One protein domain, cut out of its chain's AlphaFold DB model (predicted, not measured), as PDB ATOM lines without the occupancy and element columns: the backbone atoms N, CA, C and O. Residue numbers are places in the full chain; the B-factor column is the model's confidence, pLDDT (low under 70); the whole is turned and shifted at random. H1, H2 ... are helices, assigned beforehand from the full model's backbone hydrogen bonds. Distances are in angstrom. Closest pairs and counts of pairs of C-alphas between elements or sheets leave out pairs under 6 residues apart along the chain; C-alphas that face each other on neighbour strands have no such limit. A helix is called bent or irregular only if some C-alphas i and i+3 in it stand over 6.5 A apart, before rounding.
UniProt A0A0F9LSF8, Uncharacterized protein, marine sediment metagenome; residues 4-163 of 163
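Overview. This is residues 4 to 163 of the 163 residues of an uncharacterized protein of marine sediment metagenome (UniProt A0A0F9LSF8). Two unequal groups of crossed helices stand side by side: a larger one, in which H2, H4 and H5 pack round H3, H7 crosses H2 and H6 packs on H4, and a smaller one of H8, H9 and the first part of H10. The long helix H10 bridges the two groups along one side, from H8 and H9 to H7, and H1 bridges them on the far side, from the end of H3 to H8. The printed part has 160 residues with ten named helices, H1 to H10 in that order, and no named strand; the class is all helix. It is compact, with a radius of gyration of the C-alphas of 15.2 A, and spans 48 by 33 by 29 A.

Along the chain. H1 is residues 4 to 10 and begins at C-alpha 4, (264.198, 207.041, 360.406). H2 is residues 17 to 30, 19.7 A long from first to last C-alpha, and H3 is residues 36 to 49, 22.4 A long. H3 is irregular, with C-alphas 43 and 46 standing 7.8 A apart. H4, residues 60 to 69, is irregular too, with C-alphas 61 and 64 standing 7.6 A apart. H5 is residues 77 to 85, and H6 is residues 89 to 94. H7, residues 101 to 112, is 17.8 A long and begins at C-alpha 101, (245.233, 206.353, 374.609); it is neither bent nor irregular, but only just, as C-alphas 107 and 110 are 6.1 A apart. H8 is residues 115 to 125, 15.4 A long, and H9 is residues 127 to 134. H10 is the longest helix, residues 142 to 162, 30.5 A long, and ends at C-alpha 162, (251.601, 208.013, 387.653).

Arrangement. H3 is the hub, touching five other helices. With residues 46 to 49 alone it touches H1, and the closest C-alphas, of Gly 4 and Tyr 49, are 4.7 A apart. H2 and H3 are a helical hairpin at a steep tilt of 42 degrees, closest at the C-alphas of Pro 19 and Val 43, 5.3 A; H2 touches H3 with residues 19 to 23 alone, and H3 touches H2 with residues 39 to 43 alone. H3 and H4 are a helical hairpin too, at 43 degrees, where residues 44 to 49 of H3 alone touch H4; the closest C-alphas, of Gly 48 and His 63, are 4.0 A apart. H5 touches H3, closest at the C-alphas of Ala 41 and Val 80, 5.2 A. H4 and H5 form a hairpin at a shallow tilt of 11 degrees, opposite ways, with the C-alphas of Gly 68 and Met 81 closest at 4.6 A. H6 touches H4 about perpendicular, at 85 degrees, closest at the C-alphas of Ser 61 and Phe 91, 6.7 A. H3 and H7 only just touch, with 3 pairs of C-alphas within 8 A, closest at the C-alphas of Ile 42 and Leu 102, 7.0 A; H3 touches H7 with residues 38 to 42 alone, and H7 touches H3 with residue 102 alone. H2 touches H7, and the closest C-alphas, of Val 22 and Ser 109, are 4.8 A apart. Residues 153 to 160 of H10 alone touch H7, closest at the C-alphas of Lys 104 and Val 160, 6.1 A. Residues 145 to 150 of H10 alone touch H8 about perpendicular, at 74 degrees, closest at the C-alphas of Cys 115 and Phe 149, 6.8 A. H8 and H9 only just touch, with 3 pairs of C-alphas within 8 A, and only at the corner by their link, closest at the C-alphas of Ser 122 and Ile 128, 5.1 A. H8 touches H1, with the C-alphas of Lys 6 and Ser 125 closest at 4.9 A. H3 and H10 are apart. Each O i to N i+4 pair is within hydrogen-bond range in H1, H2, H5, H6, H8, H9 and H10, against 6 of 10 in H3, 4 of 6 in H4 and 4 of 8 in H7.

Size, cuts and confidence. The two C-alphas farthest apart, of Lys 75 and Lys 139, are 48.6 A apart. The printed part has no cut and ends at residue 163, the chain's last. No link is long, and the links H2 to H3, H5 to H6, H7 to H8 and H8 to H9 are tight. The mean pLDDT of the printed part is 91.9, and residue 163 alone is under 70.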
ATOM      1  N   GLY A   4     265.632 207.267 360.234       92.19
ATOM      2  CA  GLY A   4     264.198 207.041 360.406       92.19
ATOM      3  C   GLY A   4     263.638 205.995 359.440       92.19
ATOM      4  O   GLY A   4     262.878 205.120 359.839       92.19
ATOM      5  N   THR A   5     264.091 205.983 358.180       93.56
ATOM      6  CA  THR A   5     263.709 204.916 357.238       93.56
ATOM      7  C   THR A   5     264.302 203.569 357.648       93.56
ATOM      8  O   THR A   5     263.639 202.546 357.516       93.56
ATOM      9  N   LYS A   6     265.542 203.544 358.158       93.50
ATOM     10  CA  LYS A   6     266.127 202.303 358.684       93.50
ATOM     11  C   LYS A   6     265.346 201.789 359.891       93.50
ATOM     12  O   LYS A   6     265.140 200.588 359.979       93.50
ATOM     13  N   SER A   7     264.897 202.680 360.772       92.94
ATOM     14  CA  SER A   7     264.084 202.322 361.933       92.94
ATOM     15  C   SER A   7     262.775 201.648 361.532       92.94
ATOM     16  O   SER A   7     262.482 200.543 361.981       92.94
ATOM     17  N   LEU A   8     262.056 202.246 360.578       94.00
ATOM     18  CA  LEU A   8     260.788 201.705 360.084       94.00
ATOM     19  C   LEU A   8     260.920 200.342 359.392       94.00
ATOM     20  O   LEU A   8     259.959 199.574 359.372       94.00
ATOM     21  N   LEU A   9     262.080 200.028 358.812       92.94
ATOM     22  CA  LEU A   9     262.295 198.772 358.084       92.94
ATOM     23  C   LEU A   9     262.980 197.686 358.921       92.94
ATOM     24  O   LEU A   9     262.642 196.516 358.774       92.94
ATOM     25  N   PHE A  10     263.931 198.062 359.778       91.94
ATOM     26  CA  PHE A  10     264.842 197.136 360.466       91.94
ATOM     27  C   PHE A  10     265.101 197.490 361.940       91.94
ATOM     28  O   PHE A  10     265.887 196.806 362.592       91.94
ATOM     29  N   GLY A  11     264.516 198.577 362.449       92.81
ATOM     30  CA  GLY A  11     264.754 199.074 363.804       92.81
ATOM     31  C   GLY A  11     263.615 198.812 364.766       92.81
ATOM     32  O   GLY A  11     262.793 197.918 364.565       92.81
ATOM     33  N   VAL A  12     263.600 199.581 365.853       92.25
ATOM     34  CA  VAL A  12     262.635 199.357 366.940       92.25
ATOM     35  C   VAL A  12     261.215 199.745 366.538       92.25
ATOM     36  O   VAL A  12     260.279 199.144 367.043       92.25
ATOM     37  N   HIS A  13     261.057 200.648 365.565       93.50
ATOM     38  CA  HIS A  13     259.763 201.066 365.014       93.50
ATOM     39  C   HIS A  13     259.391 200.295 363.737       93.50
ATOM     40  O   HIS A  13     258.741 200.832 362.838       93.50
ATOM     41  N   GLN A  14     259.834 199.039 363.604       94.12
ATOM     42  CA  GLN A  14     259.571 198.253 362.400       94.12
ATOM     43  C   GLN A  14     258.060 198.170 362.120       94.12
ATOM     44  O   GLN A  14     257.279 197.812 363.002       94.12
ATOM     45  N   PHE A  15     257.656 198.465 360.877       91.19
ATOM     46  CA  PHE A  15     256.258 198.698 360.476       91.19
ATOM     47  C   PHE A  15     255.268 197.539 360.721       91.19
ATOM     48  O   PHE A  15     254.065 197.747 360.572       91.19
ATOM     49  N   MET A  16     255.731 196.332 361.070       92.44
ATOM     50  CA  MET A  16     254.876 195.202 361.463       92.44
ATOM     51  C   MET A  16     255.023 194.862 362.945       92.44
ATOM     52  O   MET A  16     254.023 194.786 363.656       92.44
ATOM     53  N   LEU A  17     256.257 194.655 363.407       93.81
ATOM     54  CA  LEU A  17     256.562 194.216 364.762       93.81
ATOM     55  C   LEU A  17     256.094 195.243 365.788       93.81
ATOM     56  O   LEU A  17     255.374 194.880 366.713       93.81
ATOM     57  N   HIS A  18     256.452 196.517 365.610       96.12
ATOM     58  CA  HIS A  18     256.098 197.551 366.578       96.12
ATOM     59  C   HIS A  18     254.579 197.748 366.680       96.12
ATOM     60  O   HIS A  18     254.047 197.553 367.772       96.12
ATOM     61  N   PRO A  19     253.818 197.963 365.586       96.69
ATOM     62  CA  PRO A  19     252.357 198.018 365.670       96.69
ATOM     63  C   PRO A  19     251.711 196.773 366.291       96.69
ATOM     64  O   PRO A  19     250.715 196.901 367.003       96.69
ATOM     65  N   ALA A  20     252.265 195.573 366.067       97.19
ATOM     66  CA  ALA A  20     251.771 194.350 366.697       97.19
ATOM     67  C   ALA A  20     251.988 194.352 368.221       97.19
ATOM     68  O   ALA A  20     251.081 193.986 368.970       97.19
ATOM     69  N   LEU A  21     253.151 194.813 368.694       97.31
ATOM     70  CA  LEU A  21     253.445 194.951 370.124       97.31
ATOM     71  C   LEU A  21     252.614 196.060 370.778       97.31
ATOM     72  O   LEU A  21     252.116 195.874 371.887       97.31
ATOM     73  N   VAL A  22     252.393 197.182 370.088       97.75
ATOM     74  CA  VAL A  22     251.495 198.254 370.547       97.75
ATOM     75  C   VAL A  22     250.054 197.750 370.645       97.75
ATOM     76  O   VAL A  22     249.365 198.041 371.623       97.75
ATOM     77  N   LEU A  23     249.589 196.955 369.676       97.75
ATOM     78  CA  LEU A  23     248.268 196.331 369.732       97.75
ATOM     79  C   LEU A  23     248.159 195.347 370.905       97.75
ATOM     80  O   LEU A  23     247.165 195.374 371.628       97.75
ATOM     81  N   LEU A  24     249.179 194.518 371.138       97.50
ATOM     82  CA  LEU A  24     249.227 193.624 372.295       97.50
ATOM     83  C   LEU A  24     249.163 194.412 373.614       97.50
ATOM     84  O   LEU A  24     248.341 194.104 374.478       97.50
ATOM     85  N   ALA A  25     249.970 195.468 373.739       96.81
ATOM     86  CA  ALA A  25     249.971 196.357 374.895       96.81
ATOM     87  C   ALA A  25     248.600 197.011 375.116       96.81
ATOM     88  O   ALA A  25     248.108 197.060 376.243       96.81
ATOM     89  N   TRP A  26     247.945 197.452 374.039       97.81
ATOM     90  CA  TRP A  26     246.594 198.003 374.084       97.81
ATOM     91  C   TRP A  26     245.587 196.993 374.636       97.81
ATOM     92  O   TRP A  26     244.810 197.326 375.531       97.81
ATOM     93  N   LEU A  27     245.592 195.764 374.111       97.44
ATOM     94  CA  LEU A  27     244.657 194.714 374.521       97.44
ATOM     95  C   LEU A  27     244.835 194.344 375.995       97.44
ATOM     96  O   LEU A  27     243.843 194.184 376.703       97.44
ATOM     97  N   ILE A  28     246.078 194.263 376.470       95.81
ATOM     98  CA  ILE A  28     246.389 193.945 377.869       95.81
ATOM     99  C   ILE A  28     245.986 195.098 378.797       95.81
ATOM    100  O   ILE A  28     245.337 194.869 379.818       95.81
ATOM    101  N   TYR A  29     246.342 196.335 378.442       95.19
ATOM    102  CA  TYR A  29     246.138 197.494 379.311       95.19
ATOM    103  C   TYR A  29     244.678 197.967 379.332       95.19
ATOM    104  O   TYR A  29     244.091 198.136 380.399       95.19
ATOM    105  N   TYR A  30     244.060 198.151 378.160       95.75
ATOM    106  CA  TYR A  30     242.692 198.671 378.048       95.75
ATOM    107  C   TYR A  30     241.611 197.589 378.069       95.75
ATOM    108  O   TYR A  30     240.430 197.937 378.131       95.75
ATOM    109  N   LYS A  31     241.982 196.302 377.984       96.56
ATOM    110  CA  LYS A  31     241.059 195.149 378.005       96.56
ATOM    111  C   LYS A  31     239.922 195.246 376.979       96.56
ATOM    112  O   LYS A  31     238.829 194.728 377.186       96.56
ATOM    113  N   CYS A  32     240.166 195.939 375.870       96.25
ATOM    114  CA  CYS A  32     239.212 196.108 374.785       96.25
ATOM    115  C   CYS A  32     239.933 196.261 373.448       96.25
ATOM    116  O   CYS A  32     241.058 196.761 373.380       96.25
ATOM    117  N   PHE A  33     239.261 195.852 372.374       97.50
ATOM    118  CA  PHE A  33     239.798 196.000 371.030       97.50
ATOM    119  C   PHE A  33     239.775 197.480 370.597       97.50
ATOM    120  O   PHE A  33     238.768 198.163 370.830       97.50
ATOM    121  N   PRO A  34     240.851 198.006 369.979       96.94
ATOM    122  CA  PRO A  34     240.870 199.378 369.490       96.94
ATOM    123  C   PRO A  34     239.800 199.584 368.415       96.94
ATOM    124  O   PRO A  34     239.563 198.736 367.556       96.94
ATOM    125  N   ARG A  35     239.161 200.755 368.417       96.75
ATOM    126  CA  ARG A  35     238.245 201.137 367.332       96.75
ATOM    127  C   ARG A  35     239.024 201.275 366.022       96.75
ATOM    128  O   ARG A  35     240.218 201.554 366.046       96.75
ATOM    129  N   LEU A  36     238.342 201.204 364.876       95.56
ATOM    130  CA  LEU A  36     238.988 201.276 363.555       95.56
ATOM    131  C   LEU A  36     239.962 202.462 363.409       95.56
ATOM    132  O   LEU A  36     241.082 202.284 362.951       95.56
ATOM    133  N   PHE A  37     239.581 203.662 363.862       95.75
ATOM    134  CA  PHE A  37     240.472 204.829 363.793       95.75
ATOM    135  C   PHE A  37     241.705 204.712 364.710       95.75
ATOM    136  O   PHE A  37     242.755 205.250 364.380       95.75
ATOM    137  N   GLN A  38     241.587 204.012 365.843       97.38
ATOM    138  CA  GLN A  38     242.693 203.763 366.774       97.38
ATOM    139  C   GLN A  38     243.625 202.705 366.202       97.38
ATOM    140  O   GLN A  38     244.832 202.870 366.271       97.38
ATOM    141  N   LEU A  39     243.077 201.674 365.555       97.00
ATOM    142  CA  LEU A  39     243.865 200.690 364.821       97.00
ATOM    143  C   LEU A  39     244.667 201.356 363.692       97.00
ATOM    144  O   LEU A  39     245.863 201.121 363.558       97.00
ATOM    145  N   CYS A  40     244.039 202.257 362.932       96.12
ATOM    146  CA  CYS A  40     244.738 203.071 361.937       96.12
ATOM    147  C   CYS A  40     245.848 203.934 362.559       96.12
ATOM    148  O   CYS A  40     246.930 204.034 361.982       96.12
ATOM    149  N   ALA A  41     245.607 204.531 363.731       97.06
ATOM    150  CA  ALA A  41     246.623 205.293 364.452       97.06
ATOM    151  C   ALA A  41     247.793 204.398 364.896       97.06
ATOM    152  O   ALA A  41     248.934 204.725 364.598       97.06
ATOM    153  N   ILE A  42     247.514 203.237 365.501       97.38
ATOM    154  CA  ILE A  42     248.524 202.246 365.915       97.38
ATOM    155  C   ILE A  42     249.434 201.874 364.742       97.38
ATOM    156  O   ILE A  42     250.650 201.881 364.883       97.38
ATOM    157  N   VAL A  43     248.872 201.604 363.563       96.62
ATOM    158  CA  VAL A  43     249.671 201.186 362.399       96.62
ATOM    159  C   VAL A  43     250.533 202.319 361.840       96.62
ATOM    160  O   VAL A  43     251.626 202.062 361.346       96.62
ATOM    161  N   THR A  44     250.053 203.563 361.891       96.44
ATOM    162  CA  THR A  44     250.648 204.664 361.113       96.44
ATOM    163  C   THR A  44     251.352 205.739 361.934       96.44
ATOM    164  O   THR A  44     251.982 206.610 361.336       96.44
ATOM    165  N   HIS A  45     251.276 205.706 363.270       96.25
ATOM    166  CA  HIS A  45     251.806 206.774 364.128       96.25
ATOM    167  C   HIS A  45     253.291 207.088 363.889       96.25
ATOM    168  O   HIS A  45     253.656 208.262 363.841       96.25
ATOM    169  N   ASP A  46     254.103 206.067 363.617       96.00
ATOM    170  CA  ASP A  46     255.540 206.206 363.361       96.00
ATOM    171  C   ASP A  46     255.913 206.442 361.900       96.00
ATOM    172  O   ASP A  46     257.062 206.758 361.596       96.00
ATOM    173  N   TRP A  47     254.977 206.353 360.950       95.56
ATOM    174  CA  TRP A  47     255.301 206.528 359.524       95.56
ATOM    175  C   TRP A  47     255.853 207.923 359.209       95.56
ATOM    176  O   TRP A  47     256.547 208.120 358.209       95.56
ATOM    177  N   GLY A  48     255.628 208.882 360.110       94.44
ATOM    178  CA  GLY A  48     256.273 210.185 360.085       94.44
ATOM    179  C   GLY A  48     257.802 210.136 360.157       94.44
ATOM    180  O   GLY A  48     258.431 211.112 359.755       94.44
ATOM    181  N   TYR A  49     258.415 209.028 360.591       94.75
ATOM    182  CA  TYR A  49     259.868 208.846 360.590       94.75
ATOM    183  C   TYR A  49     260.468 208.614 359.199       94.75
ATOM    184  O   TYR A  49     261.692 208.683 359.031       94.75
ATOM    185  N   TRP A  50     259.648 208.393 358.170       94.38
ATOM    186  CA  TRP A  50     260.155 208.159 356.825       94.38
ATOM    187  C   TRP A  50     261.017 209.333 356.340       94.38
ATOM    188  O   TRP A  50     260.579 210.482 356.280       94.38
ATOM    189  N   GLY A  51     262.279 209.049 356.008       92.00
ATOM    190  CA  GLY A  51     263.219 210.055 355.523       92.00
ATOM    191  C   GLY A  51     263.787 210.996 356.593       92.00
ATOM    192  O   GLY A  51     264.384 212.009 356.219       92.00
ATOM    193  N   CYS A  52     263.661 210.688 357.891       92.75
ATOM    194  CA  CYS A  52     264.304 211.472 358.958       92.75
ATOM    195  C   CYS A  52     265.771 211.132 359.120       92.75
ATOM    196  O   CYS A  52     266.142 209.957 359.153       92.75
ATOM    197  N   SER A  53     266.591 212.162 359.295       91.75
ATOM    198  CA  SER A  53     268.008 212.013 359.633       91.75
ATOM    199  C   SER A  53     268.265 211.652 361.104       91.75
ATOM    200  O   SER A  53     269.331 211.120 361.399       91.75
ATOM    201  N   ASN A  54     267.293 211.896 361.988       90.81
ATOM    202  CA  ASN A  54     267.338 211.697 363.443       90.81
ATOM    203  C   ASN A  54     265.982 211.178 363.957       90.81
ATOM    204  O   ASN A  54     264.963 211.410 363.297       90.81
ATOM    205  N   MET A  55     265.975 210.495 365.104       88.19
ATOM    206  CA  MET A  55     264.748 210.025 365.769       88.19
ATOM    207  C   MET A  55     264.238 211.023 366.812       88.19
ATOM    208  O   MET A  55     263.071 211.400 366.784       88.19
ATOM    209  N   ASP A  56     265.123 211.512 367.674       84.06
ATOM    210  CA  ASP A  56     264.795 212.398 368.798       84.06
ATOM    211  C   ASP A  56     265.278 213.841 368.572       84.06
ATOM    212  O   ASP A  56     265.053 214.727 369.396       84.06
ATOM    213  N   GLY A  57     265.937 214.109 367.441       85.06
ATOM    214  CA  GLY A  57     266.319 215.458 367.031       85.06
ATOM    215  C   GLY A  57     265.161 216.304 366.472       85.06
ATOM    216  O   GLY A  57     263.977 215.967 366.547       85.06
ATOM    217  N   ASN A  58     265.512 217.441 365.861       84.75
ATOM    218  CA  ASN A  58     264.539 218.433 365.378       84.75
ATOM    219  C   ASN A  58     263.588 217.891 364.287       84.75
ATOM    220  O   ASN A  58     262.427 218.290 364.205       84.75
ATOM    221  N   GLU A  59     264.058 216.970 363.437       87.31
ATOM    222  CA  GLU A  59     263.196 216.358 362.416       87.31
ATOM    223  C   GLU A  59     262.323 215.269 363.040       87.31
ATOM    224  O   GLU A  59     261.099 215.291 362.894       87.31
ATOM    225  N   GLY A  60     262.952 214.316 363.729       87.12
ATOM    226  CA  GLY A  60     262.305 213.130 364.275       87.12
ATOM    227  C   GLY A  60     261.235 213.453 365.315       87.12
ATOM    228  O   GLY A  60     260.144 212.895 365.244       87.12
ATOM    229  N   SER A  61     261.441 214.466 366.158       89.31
ATOM    230  CA  SER A  61     260.427 214.953 367.114       89.31
ATOM    231  C   SER A  61     259.107 215.399 366.460       89.31
ATOM    232  O   SER A  61     258.047 215.329 367.081       89.31
ATOM    233  N   ASN A  62     259.140 215.786 365.181       92.25
ATOM    234  CA  ASN A  62     257.972 216.178 364.390       92.25
ATOM    235  C   ASN A  62     257.335 215.015 363.601       92.25
ATOM    236  O   ASN A  62     256.493 215.248 362.722       92.25
ATOM    237  N   HIS A  63     257.716 213.760 363.858       94.44
ATOM    238  CA  HIS A  63     257.071 212.600 363.234       94.44
ATOM    239  C   HIS A  63     255.548 212.528 363.484       94.44
ATOM    240  O   HIS A  63     254.849 212.217 362.513       94.44
ATOM    241  N   PRO A  64     254.970 212.906 364.655       94.44
ATOM    242  CA  PRO A  64     253.526 212.787 364.860       94.44
ATOM    243  C   PRO A  64     252.765 213.710 363.911       94.44
ATOM    244  O   PRO A  64     251.785 213.305 363.287       94.44
ATOM    245  N   LEU A  65     253.267 214.937 363.720       94.12
ATOM    246  CA  LEU A  65     252.699 215.900 362.781       94.12
ATOM    247  C   LEU A  65     252.672 215.340 361.354       94.12
ATOM    248  O   LEU A  65     251.661 215.467 360.659       94.12
ATOM    249  N   ARG A  66     253.775 214.725 360.914       94.69
ATOM    250  CA  ARG A  66     253.900 214.149 359.567       94.69
ATOM    251  C   ARG A  66     252.990 212.943 359.371       94.69
ATOM    252  O   ARG A  66     252.268 212.917 358.378       94.69
ATOM    253  N   ALA A  67     252.953 212.024 360.332       94.62
ATOM    254  CA  ALA A  67     252.045 210.882 360.310       94.62
ATOM    255  C   ALA A  67     250.573 211.331 360.290       94.62
ATOM    256  O   ALA A  67     249.790 210.892 359.451       94.62
ATOM    257  N   GLY A  68     250.192 212.295 361.134       93.19
ATOM    258  CA  GLY A  68     248.821 212.810 361.163       93.19
ATOM    259  C   GLY A  68     248.405 213.519 359.869       93.19
ATOM    260  O   GLY A  68     247.264 213.370 359.431       93.19
ATOM    261  N   LYS A  69     249.322 214.230 359.192       93.12
ATOM    262  CA  LYS A  69     249.039 214.871 357.891       93.12
ATOM    263  C   LYS A  69     248.598 213.870 356.817       93.12
ATOM    264  O   LYS A  69     247.795 214.245 355.966       93.12
ATOM    265  N   MET A  70     249.047 212.612 356.885       92.94
ATOM    266  CA  MET A  70     248.627 211.550 355.956       92.94
ATOM    267  C   MET A  70     247.122 211.269 356.030       92.94
ATOM    268  O   MET A  70     246.507 210.868 355.047       92.94
ATOM    269  N   TRP A  71     246.505 211.538 357.182       94.31
ATOM    270  CA  TRP A  71     245.094 211.274 357.436       94.31
ATOM    271  C   TRP A  71     244.180 212.476 357.184       94.31
ATOM    272  O   TRP A  71     242.964 212.335 357.313       94.31
ATOM    273  N   ARG A  72     244.720 213.638 356.787       89.69
ATOM    274  CA  ARG A  72     243.978 214.908 356.645       89.69
ATOM    275  C   ARG A  72     242.686 214.787 355.826       89.69
ATOM    276  O   ARG A  72     241.703 215.439 356.159       89.69
ATOM    277  N   TYR A  73     242.695 213.980 354.765       89.31
ATOM    278  CA  TYR A  73     241.565 213.840 353.836       89.31
ATOM    279  C   TYR A  73     240.672 212.620 354.115       89.31
ATOM    280  O   TYR A  73     239.707 212.382 353.395       89.31
ATOM    281  N   SER A  74     240.963 211.842 355.160       90.12
ATOM    282  CA  SER A  74     240.152 210.679 355.531       90.12
ATOM    283  C   SER A  74     238.904 211.084 356.322       90.12
ATOM    284  O   SER A  74     238.949 211.967 357.181       90.12
ATOM    285  N   LYS A  75     237.796 210.358 356.120       87.38
ATOM    286  CA  LYS A  75     236.511 210.562 356.819       87.38
ATOM    287  C   LYS A  75     236.633 210.494 358.349       87.38
ATOM    288  O   LYS A  75     235.900 211.176 359.060       87.38
ATOM    289  N   PHE A  76     237.562 209.691 358.867       90.31
ATOM    290  CA  PHE A  76     237.859 209.590 360.302       90.31
ATOM    291  C   PHE A  76     239.219 210.203 360.672       90.31
ATOM    292  O   PHE A  76     239.677 210.049 361.804       90.31
ATOM    293  N   GLY A  77     239.825 210.961 359.752       91.00
ATOM    294  CA  GLY A  77     241.176 211.503 359.860       91.00
ATOM    295  C   GLY A  77     241.423 212.318 361.121       91.00
ATOM    296  O   GLY A  77     242.413 212.086 361.800       91.00
ATOM    297  N   ARG A  78     240.474 213.171 361.526       93.00
ATOM    298  CA  ARG A  78     240.587 213.952 362.774       93.00
ATOM    299  C   ARG A  78     240.756 213.078 364.020       93.00
ATOM    300  O   ARG A  78     241.533 213.423 364.901       93.00
ATOM    301  N   LYS A  79     240.053 211.939 364.092       95.31
ATOM    302  CA  LYS A  79     240.162 211.009 365.227       95.31
ATOM    303  C   LYS A  79     241.500 210.267 365.215       95.31
ATOM    304  O   LYS A  79     242.071 210.052 366.275       95.31
ATOM    305  N   VAL A  80     242.011 209.915 364.033       96.00
ATOM    306  CA  VAL A  80     243.352 209.317 363.893       96.00
ATOM    307  C   VAL A  80     244.429 210.321 364.284       96.00
ATOM    308  O   VAL A  80     245.296 210.006 365.085       96.00
ATOM    309  N   MET A  81     244.343 211.547 363.761       94.88
ATOM    310  CA  MET A  81     245.267 212.637 364.072       94.88
ATOM    311  C   MET A  81     245.317 212.916 365.571       94.88
ATOM    312  O   MET A  81     246.400 213.128 366.087       94.88
ATOM    313  N   TRP A  82     244.182 212.865 366.274       94.62
ATOM    314  CA  TRP A  82     244.153 212.998 367.730       94.62
ATOM    315  C   TRP A  82     244.970 211.914 368.438       94.62
ATOM    316  O   TRP A  82     245.809 212.222 369.282       94.62
ATOM    317  N   GLU A  83     244.763 210.647 368.066       96.50
ATOM    318  CA  GLU A  83     245.521 209.532 368.641       96.50
ATOM    319  C   GLU A  83     247.018 209.661 368.327       96.50
ATOM    320  O   GLU A  83     247.839 209.489 369.224       96.50
ATOM    321  N   ILE A  84     247.370 210.044 367.094       96.38
ATOM    322  CA  ILE A  84     248.760 210.240 366.668       96.38
ATOM    323  C   ILE A  84     249.391 211.456 367.359       96.38
ATOM    324  O   ILE A  84     250.502 211.360 367.847       96.38
ATOM    325  N   TYR A  85     248.748 212.615 367.445       94.88
ATOM    326  CA  TYR A  85     249.387 213.793 368.048       94.88
ATOM    327  C   TYR A  85     249.606 213.618 369.550       94.88
ATOM    328  O   TYR A  85     250.645 214.022 370.064       94.88
ATOM    329  N   GLY A  86     248.671 212.954 370.230       92.88
ATOM    330  CA  GLY A  86     248.774 212.691 371.661       92.88
ATOM    331  C   GLY A  86     249.677 211.514 372.042       92.88
ATOM    332  O   GLY A  86     249.877 211.317 373.236       92.88
ATOM    333  N   HIS A  87     250.210 210.721 371.099       94.31
ATOM    334  CA  HIS A  87     251.022 209.541 371.451       94.31
ATOM    335  C   HIS A  87     252.464 209.883 371.853       94.31
ATOM    336  O   HIS A  87     253.115 209.099 372.537       94.31
ATOM    337  N   SER A  88     252.983 211.035 371.419       90.75
ATOM    338  CA  SER A  88     254.336 211.481 371.748       90.75
ATOM    339  C   SER A  88     254.269 212.545 372.833       90.75
ATOM    340  O   SER A  88     253.829 213.665 372.583       90.75
ATOM    341  N   GLY A  89     254.725 212.211 374.042       86.31
ATOM    342  CA  GLY A  89     254.647 213.119 375.192       86.31
ATOM    343  C   GLY A  89     255.398 214.440 374.983       86.31
ATOM    344  O   GLY A  89     254.914 215.489 375.399       86.31
ATOM    345  N   SER A  90     256.541 214.412 374.293       86.62
ATOM    346  CA  SER A  90     257.313 215.622 373.977       86.62
ATOM    347  C   SER A  90     256.568 216.517 372.986       86.62
ATOM    348  O   SER A  90     256.444 217.719 373.211       86.62
ATOM    349  N   PHE A  91     256.018 215.932 371.916       89.94
ATOM    350  CA  PHE A  91     255.244 216.677 370.922       89.94
ATOM    351  C   PHE A  91     253.953 217.243 371.523       89.94
ATOM    352  O   PHE A  91     253.617 218.405 371.288       89.94
ATOM    353  N   ALA A  92     253.255 216.437 372.323       89.69
ATOM    354  CA  ALA A  92     252.022 216.817 372.991       89.69
ATOM    355  C   ALA A  92     252.247 217.966 373.985       89.69
ATOM    356  O   ALA A  92     251.514 218.949 373.940       89.69
ATOM    357  N   SER A  93     253.311 217.900 374.792       89.25
ATOM    358  CA  SER A  93     253.684 218.962 375.736       89.25
ATOM    359  C   SER A  93     253.996 220.287 375.029       89.25
ATOM    360  O   SER A  93     253.415 221.315 375.362       89.25
ATOM    361  N   VAL A  94     254.830 220.262 373.980       89.19
ATOM    362  CA  VAL A  94     255.201 221.475 373.222       89.19
ATOM    363  C   VAL A  94     253.991 222.139 372.556       89.19
ATOM    364  O   VAL A  94     253.935 223.361 372.450       89.19
ATOM    365  N   ASN A  95     253.016 221.348 372.107       89.38
ATOM    366  CA  ASN A  95     251.852 221.840 371.369       89.38
ATOM    367  C   ASN A  95     250.575 221.934 372.225       89.38
ATOM    368  O   ASN A  95     249.504 222.188 371.675       89.38
ATOM    369  N   ASN A  96     250.667 221.734 373.545       89.69
ATOM    370  CA  ASN A  96     249.529 221.707 374.474       89.69
ATOM    371  C   ASN A  96     248.401 220.735 374.063       89.69
ATOM    372  O   ASN A  96     247.217 221.016 374.257       89.69
ATOM    373  N   PHE A  97     248.753 219.580 373.490       88.81
ATOM    374  CA  PHE A  97     247.800 218.495 373.254       88.81
ATOM    375  C   PHE A  97     247.721 217.575 374.476       88.81
ATOM    376  O   PHE A  97     248.749 217.272 375.082       88.81
ATOM    377  N   PRO A  98     246.529 217.066 374.831       91.62
ATOM    378  CA  PRO A  98     246.428 216.018 375.835       91.62
ATOM    379  C   PRO A  98     246.980 214.696 375.292       91.62
ATOM    380  O   PRO A  98     246.928 214.417 374.089       91.62
ATOM    381  N   LEU A  99     247.471 213.858 376.202       94.19
ATOM    382  CA  LEU A  99     247.963 212.530 375.857       94.19
ATOM    383  C   LEU A  99     246.812 211.636 375.391       94.19
ATOM    384  O   LEU A  99     245.724 211.617 375.973       94.19
ATOM    385  N   SER A 100     247.055 210.897 374.314       95.06
ATOM    386  CA  SER A 100     246.074 209.982 373.742       95.06
ATOM    387  C   SER A 100     246.135 208.611 374.411       95.06
ATOM    388  O   SER A 100     247.070 208.290 375.147       95.06
ATOM    389  N   LYS A 101     245.160 207.739 374.125       94.88
ATOM    390  CA  LYS A 101     245.233 206.353 374.609       94.88
ATOM    391  C   LYS A 101     246.419 205.609 373.999       94.88
ATOM    392  O   LYS A 101     247.005 204.745 374.658       94.88
ATOM    393  N   LEU A 102     246.778 205.975 372.768       96.19
ATOM    394  CA  LEU A 102     247.932 205.430 372.069       96.19
ATOM    395  C   LEU A 102     249.249 205.697 372.808       96.19
ATOM    396  O   LEU A 102     250.102 204.823 372.776       96.19
ATOM    397  N   PHE A 103     249.391 206.811 373.542       95.19
ATOM    398  CA  PHE A 103     250.594 207.110 374.336       95.19
ATOM    399  C   PHE A 103     250.979 205.958 375.273       95.19
ATOM    400  O   PHE A 103     252.101 205.457 375.230       95.19
ATOM    401  N   LYS A 104     250.034 205.503 376.106       94.31
ATOM    402  CA  LYS A 104     250.310 204.444 377.088       94.31
ATOM    403  C   LYS A 104     250.616 203.114 376.402       94.31
ATOM    404  O   LYS A 104     251.550 202.426 376.800       94.31
ATOM    405  N   ALA A 105     249.858 202.771 375.360       95.88
ATOM    406  CA  ALA A 105     250.073 201.537 374.605       95.88
ATOM    407  C   ALA A 105     251.433 201.527 373.882       95.88
ATOM    408  O   ALA A 105     252.137 200.521 373.938       95.88
ATOM    409  N   ASP A 106     251.824 202.651 373.274       95.88
ATOM    410  CA  ASP A 106     253.136 202.840 372.649       95.88
ATOM    411  C   ASP A 106     254.267 202.617 373.656       95.88
ATOM    412  O   ASP A 106     255.125 201.764 373.447       95.88
ATOM    413  N   LYS A 107     254.234 203.288 374.812       93.38
ATOM    414  CA  LYS A 107     255.296 203.129 375.818       93.38
ATOM    415  C   LYS A 107     255.362 201.723 376.402       93.38
ATOM    416  O   LYS A 107     256.453 201.172 376.538       93.38
ATOM    417  N   LEU A 108     254.216 201.113 376.695       94.56
ATOM    418  CA  LEU A 108     254.165 199.748 377.218       94.56
ATOM    419  C   LEU A 108     254.636 198.698 376.203       94.56
ATOM    420  O   LEU A 108     255.128 197.652 376.621       94.56
ATOM    421  N   SER A 109     254.531 198.963 374.895       94.75
ATOM    422  CA  SER A 109     254.964 198.027 373.844       94.75
ATOM    423  C   SER A 109     256.424 197.584 374.005       94.75
ATOM    424  O   SER A 109     256.746 196.415 373.786       94.75
ATOM    425  N   MET A 110     257.287 198.484 374.492       92.94
ATOM    426  CA  MET A 110     258.711 198.227 374.708       92.94
ATOM    427  C   MET A 110     258.961 197.114 375.737       92.94
ATOM    428  O   MET A 110     259.958 196.408 375.630       92.94
ATOM    429  N   ILE A 111     258.050 196.915 376.698       92.44
ATOM    430  CA  ILE A 111     258.153 195.864 377.727       92.44
ATOM    431  C   ILE A 111     258.035 194.469 377.102       92.44
ATOM    432  O   ILE A 111     258.656 193.518 377.573       92.44
ATOM    433  N   PHE A 112     257.253 194.343 376.031       92.12
ATOM    434  CA  PHE A 112     257.036 193.069 375.349       92.12
ATOM    435  C   PHE A 112     258.196 192.682 374.430       92.12
ATOM    436  O   PHE A 112     258.265 191.537 373.979       92.12
ATOM    437  N   LEU A 113     259.121 193.606 374.161       92.50
ATOM    438  CA  LEU A 113     260.321 193.316 373.397       92.50
ATOM    439  C   LEU A 113     261.456 192.923 374.342       92.50
ATOM    440  O   LEU A 113     261.827 193.670 375.246       92.50
ATOM    441  N   SER A 114     262.052 191.750 374.125       91.75
ATOM    442  CA  SER A 114     263.209 191.349 374.923       91.75
ATOM    443  C   SER A 114     264.374 192.321 374.703       91.75
ATOM    444  O   SER A 114     264.596 192.804 373.589       91.75
ATOM    445  N   CYS A 115     265.156 192.574 375.759       92.50
ATOM    446  CA  CYS A 115     266.331 193.453 375.701       92.50
ATOM    447  C   CYS A 115     267.264 193.075 374.540       92.50
ATOM    448  O   CYS A 115     267.702 193.931 373.777       92.50
ATOM    449  N   PHE A 116     267.504 191.776 374.342       92.81
ATOM    450  CA  PHE A 116     268.335 191.275 373.249       92.81
ATOM    451  C   PHE A 116     267.803 191.679 371.867       92.81
ATOM    452  O   PHE A 116     268.553 192.230 371.060       92.81
ATOM    453  N   VAL A 117     266.511 191.461 371.603       92.62
ATOM    454  CA  VAL A 117     265.903 191.809 370.309       92.62
ATOM    455  C   VAL A 117     265.885 193.324 370.118       92.62
ATOM    456  O   VAL A 117     266.276 193.802 369.054       92.62
ATOM    457  N   TYR A 118     265.528 194.092 371.153       93.81
ATOM    458  CA  TYR A 118     265.565 195.555 371.105       93.81
ATOM    459  C   TYR A 118     266.961 196.066 370.729       93.81
ATOM    460  O   TYR A 118     267.110 196.920 369.852       93.81
ATOM    461  N   LEU A 119     268.008 195.538 371.371       93.50
ATOM    462  CA  LEU A 119     269.385 195.957 371.117       93.50
ATOM    463  C   LEU A 119     269.869 195.575 369.715       93.50
ATOM    464  O   LEU A 119     270.631 196.341 369.127       93.50
ATOM    465  N   ILE A 120     269.419 194.448 369.158       93.69
ATOM    466  CA  ILE A 120     269.703 194.090 367.763       93.69
ATOM    467  C   ILE A 120     269.054 195.100 366.821       93.69
ATOM    468  O   ILE A 120     269.754 195.713 366.018       93.69
ATOM    469  N   LEU A 121     267.744 195.317 366.949       94.50
ATOM    470  CA  LEU A 121     266.989 196.197 366.056       94.50
ATOM    471  C   LEU A 121     267.515 197.635 366.111       94.50
ATOM    472  O   LEU A 121     267.878 198.208 365.086       94.50
ATOM    473  N   SER A 122     267.669 198.185 367.317       92.94
ATOM    474  CA  SER A 122     268.218 199.534 367.517       92.94
ATOM    475  C   SER A 122     269.674 199.677 367.051       92.94
ATOM    476  O   SER A 122     270.104 200.777 366.697       92.94
ATOM    477  N   SER A 123     270.450 198.586 367.019       92.69
ATOM    478  CA  SER A 123     271.804 198.588 366.447       92.69
ATOM    479  C   SER A 123     271.785 198.530 364.915       92.69
ATOM    480  O   SER A 123     272.582 199.222 364.285       92.69
ATOM    481  N   LEU A 124     270.874 197.758 364.310       91.88
ATOM    482  CA  LEU A 124     270.712 197.672 362.851       91.88
ATOM    483  C   LEU A 124     270.230 198.997 362.247       91.88
ATOM    484  O   LEU A 124     270.710 199.420 361.191       91.88
ATOM    485  N   SER A 125     269.309 199.678 362.928       92.12
ATOM    486  CA  SER A 125     268.838 201.004 362.527       92.12
ATOM    487  C   SER A 125     269.857 202.108 362.822       92.12
ATOM    488  O   SER A 125     269.963 203.063 362.049       92.12
ATOM    489  N   GLY A 126     270.643 201.947 363.892       90.38
ATOM    490  CA  GLY A 126     271.602 202.927 364.407       90.38
ATOM    491  C   GLY A 126     271.033 203.841 365.499       90.38
ATOM    492  O   GLY A 126     271.764 204.681 366.024       90.38
ATOM    493  N   GLU A 127     269.761 203.667 365.862       91.12
ATOM    494  CA  GLU A 127     269.042 204.475 366.859       91.12
ATOM    495  C   GLU A 127     269.696 204.422 368.240       91.12
ATOM    496  O   GLU A 127     269.747 205.426 368.946       91.12
ATOM    497  N   ILE A 128     270.281 203.272 368.599       90.19
ATOM    498  CA  ILE A 128     270.919 203.083 369.907       90.19
ATOM    499  C   ILE A 128     272.021 204.117 370.174       90.19
ATOM    500  O   ILE A 128     272.242 204.514 371.313       90.19
ATOM    501  N   ILE A 129     272.704 204.591 369.127       88.56
ATOM    502  CA  ILE A 129     273.762 205.597 369.258       88.56
ATOM    503  C   ILE A 129     273.163 206.951 369.654       88.56
ATOM    504  O   ILE A 129     273.747 207.662 370.470       88.56
ATOM    505  N   GLU A 130     272.013 207.311 369.085       89.31
ATOM    506  CA  GLU A 130     271.301 208.552 369.402       89.31
ATOM    507  C   GLU A 130     270.763 208.502 370.836       89.31
ATOM    508  O   GLU A 130     271.080 209.379 371.644       89.31
ATOM    509  N   PHE A 131     270.087 207.411 371.202       88.12
ATOM    510  CA  PHE A 131     269.516 207.227 372.536       88.12
ATOM    511  C   PHE A 131     270.564 207.267 373.654       88.12
ATOM    512  O   PHE A 131     270.376 207.926 374.682       88.12
ATOM    513  N   MET A 132     271.705 206.598 373.450       88.44
ATOM    514  CA  MET A 132     272.788 206.587 374.432       88.44
ATOM    515  C   MET A 132     273.435 207.965 374.595       88.44
ATOM    516  O   MET A 132     273.728 208.360 375.724       88.44
ATOM    517  N   LYS A 133     273.616 208.717 373.499       88.69
ATOM    518  CA  LYS A 133     274.137 210.094 373.550       88.69
ATOM    519  C   LYS A 133     273.206 211.019 374.325       88.69
ATOM    520  O   LYS A 133     273.678 211.744 375.195       88.69
ATOM    521  N   ILE A 134     271.902 210.958 374.049       86.00
ATOM    522  CA  ILE A 134     270.880 211.753 374.751       86.00
ATOM    523  C   ILE A 134     270.865 211.418 376.245       86.00
ATOM    524  O   ILE A 134     270.730 212.300 377.087       86.00
ATOM    525  N   SER A 135     271.083 210.149 376.582       84.44
ATOM    526  CA  SER A 135     271.129 209.678 377.968       84.44
ATOM    527  C   SER A 135     272.468 209.944 378.673       84.44
ATOM    528  O   SER A 135     272.656 209.502 379.804       84.44
ATOM    529  N   GLY A 136     273.410 210.641 378.026       85.25
ATOM    530  CA  GLY A 136     274.687 211.050 378.617       85.25
ATOM    531  C   GLY A 136     275.781 209.975 378.636       85.25
ATOM    532  O   GLY A 136     276.845 210.195 379.222       85.25
ATOM    533  N   TYR A 137     275.577 208.826 377.986       83.62
ATOM    534  CA  TYR A 137     276.598 207.780 377.913       83.62
ATOM    535  C   TYR A 137     277.700 208.164 376.923       83.62
ATOM    536  O   TYR A 137     277.455 208.397 375.740       83.62
ATOM    537  N   LYS A 138     278.948 208.177 377.405       76.38
ATOM    538  CA  LYS A 138     280.145 208.444 376.585       76.38
ATOM    539  C   LYS A 138     280.725 207.188 375.929       76.38
ATOM    540  O   LYS A 138     281.483 207.289 374.970       76.38
ATOM    541  N   LYS A 139     280.407 206.010 376.472       77.25
ATOM    542  CA  LYS A 139     280.841 204.700 375.974       77.25
ATOM    543  C   LYS A 139     279.606 203.874 375.621       77.25
ATOM    544  O   LYS A 139     278.599 203.941 376.317       77.25
ATOM    545  N   PHE A 140     279.694 203.110 374.534       84.81
ATOM    546  CA  PHE A 140     278.583 202.316 374.001       84.81
ATOM    547  C   PHE A 140     278.822 200.812 374.168       84.81
ATOM    548  O   PHE A 140     278.592 200.032 373.241       84.81
ATOM    549  N   ARG A 141     279.338 200.396 375.334       87.12
ATOM    550  CA  ARG A 141     279.579 198.973 375.612       87.12
ATOM    551  C   ARG A 141     278.247 198.252 375.793       87.12
ATOM    552  O   ARG A 141     277.234 198.858 376.133       87.12
ATOM    553  N   THR A 142     278.258 196.934 375.629       86.44
ATOM    554  CA  THR A 142     277.060 196.096 375.788       86.44
ATOM    555  C   THR A 142     276.403 196.267 377.160       86.44
ATOM    556  O   THR A 142     275.188 196.404 377.238       86.44
ATOM    557  N   GLN A 143     277.190 196.346 378.237       88.25
ATOM    558  CA  GLN A 143     276.668 196.572 379.592       88.25
ATOM    559  C   GLN A 143     275.970 197.932 379.728       88.25
ATOM    560  O   GLN A 143     274.892 198.006 380.312       88.25
ATOM    561  N   ASP A 144     276.544 198.983 379.133       88.38
ATOM    562  CA  ASP A 144     275.977 200.334 379.151       88.38
ATOM    563  C   ASP A 144     274.608 200.350 378.430       88.38
ATOM    564  O   ASP A 144     273.640 200.923 378.927       88.38
ATOM    565  N   LYS A 145     274.498 199.643 377.293       90.12
ATOM    566  CA  LYS A 145     273.248 199.472 376.528       90.12
ATOM    567  C   LYS A 145     272.168 198.723 377.312       90.12
ATOM    568  O   LYS A 145     271.011 199.135 377.312       90.12
ATOM    569  N   ILE A 146     272.543 197.628 377.974       91.56
ATOM    570  CA  ILE A 146     271.625 196.822 378.790       91.56
ATOM    571  C   ILE A 146     271.115 197.641 379.981       91.56
ATOM    572  O   ILE A 146     269.913 197.667 380.241       91.56
ATOM    573  N   HIS A 147     272.013 198.339 380.682       91.25
ATOM    574  CA  HIS A 147     271.645 199.182 381.816       91.25
ATOM    575  C   HIS A 147     270.702 200.315 381.393       91.25
ATOM    576  O   HIS A 147     269.673 200.536 382.032       91.25
ATOM    577  N   TRP A 148     270.994 200.969 380.264       92.19
ATOM    578  CA  TRP A 148     270.109 201.967 379.669       92.19
ATOM    579  C   TRP A 148     268.718 201.400 379.346       92.19
ATOM    580  O   TRP A 148     267.714 202.035 379.673       92.19
ATOM    581  N   PHE A 149     268.640 200.203 378.752       93.12
ATOM    582  CA  PHE A 149     267.366 199.576 378.389       93.12
ATOM    583  C   PHE A 149     266.488 199.340 379.623       93.12
ATOM    584  O   PHE A 149     265.353 199.811 379.670       93.12
ATOM    585  N   TYR A 150     267.019 198.681 380.657       93.75
ATOM    586  CA  TYR A 150     266.248 198.409 381.875       93.75
ATOM    587  C   TYR A 150     265.885 199.685 382.641       93.75
ATOM    588  O   TYR A 150     264.766 199.798 383.138       93.75
ATOM    589  N   GLY A 151     266.779 200.678 382.680       92.75
ATOM    590  CA  GLY A 151     266.464 201.991 383.246       92.75
ATOM    591  C   GLY A 151     265.340 202.706 382.487       92.75
ATOM    592  O   GLY A 151     264.502 203.365 383.098       92.75
ATOM    593  N   THR A 152     265.280 202.539 381.165       91.44
ATOM    594  CA  THR A 152     264.205 203.088 380.326       91.44
ATOM    595  C   THR A 152     262.876 202.389 380.597       91.44
ATOM    596  O   THR A 152     261.874 203.069 380.799       91.44
ATOM    597  N   ILE A 153     262.864 201.054 380.689       92.75
ATOM    598  CA  ILE A 153     261.669 200.286 381.068       92.75
ATOM    599  C   ILE A 153     261.136 200.732 382.434       92.75
ATOM    600  O   ILE A 153     259.939 200.972 382.570       92.75
ATOM    601  N   HIS A 154     262.012 200.905 383.428       91.88
ATOM    602  CA  HIS A 154     261.603 201.353 384.760       91.88
ATOM    603  C   HIS A 154     260.915 202.727 384.718       91.88
ATOM    604  O   HIS A 154     259.793 202.866 385.201       91.88
ATOM    605  N   LYS A 155     261.521 203.707 384.032       90.75
ATOM    606  CA  LYS A 155     260.933 205.046 383.837       90.75
ATOM    607  C   LYS A 155     259.604 205.010 383.085       90.75
ATOM    608  O   LYS A 155     258.702 205.785 383.390       90.75
ATOM    609  N   ILE A 156     259.481 204.138 382.082       90.19
ATOM    610  CA  ILE A 156     258.227 203.937 381.346       90.19
ATOM    611  C   ILE A 156     257.135 203.453 382.295       90.19
ATOM    612  O   ILE A 156     256.034 203.999 382.270       90.19
ATOM    613  N   MET A 157     257.435 202.465 383.140       89.12
ATOM    614  CA  MET A 157     256.469 201.958 384.111       89.12
ATOM    615  C   MET A 157     256.042 203.063 385.078       89.12
ATOM    616  O   MET A 157     254.848 203.312 385.205       89.12
ATOM    617  N   GLU A 158     256.987 203.785 385.684       89.56
ATOM    618  CA  GLU A 158     256.664 204.906 386.575       89.56
ATOM    619  C   GLU A 158     255.768 205.940 385.889       89.56
ATOM    620  O   GLU A 158     254.751 206.352 386.444       89.56
ATOM    621  N   ARG A 159     256.096 206.331 384.655       84.94
ATOM    622  CA  ARG A 159     255.326 207.343 383.928       84.94
ATOM    623  C   ARG A 159     253.913 206.876 383.580       84.94
ATOM    624  O   ARG A 159     252.971 207.639 383.733       84.94
ATOM    625  N   VAL A 160     253.753 205.633 383.131       83.88
ATOM    626  CA  VAL A 160     252.444 205.097 382.717       83.88
ATOM    627  C   VAL A 160     251.492 204.892 383.903       83.88
ATOM    628  O   VAL A 160     250.275 204.983 383.714       83.88
ATOM    629  N   TYR A 161     252.024 204.608 385.098       79.19
ATOM    630  CA  TYR A 161     251.226 204.397 386.314       79.19
ATOM    631  C   TYR A 161     250.974 205.674 387.132       79.19
ATOM    632  O   TYR A 161     250.034 205.677 387.923       79.19
ATOM    633  N   ASN A 162     251.763 206.739 386.939       77.38
ATOM    634  CA  ASN A 162     251.601 208.013 387.653       77.38
ATOM    635  C   ASN A 162     250.843 209.100 386.855       77.38
ATOM    636  O   ASN A 162     250.420 210.087 387.454       77.38
ATOM    637  N   GLU A 163     250.679 208.941 385.534       60.19
ATOM    638  CA  GLU A 163     249.830 209.780 384.656       60.19
ATOM    639  C   GLU A 163     248.462 209.126 384.392       60.19
ATOM    640  O   GLU A 163     247.454 209.848 384.232       60.19
TER     641      GLU A 163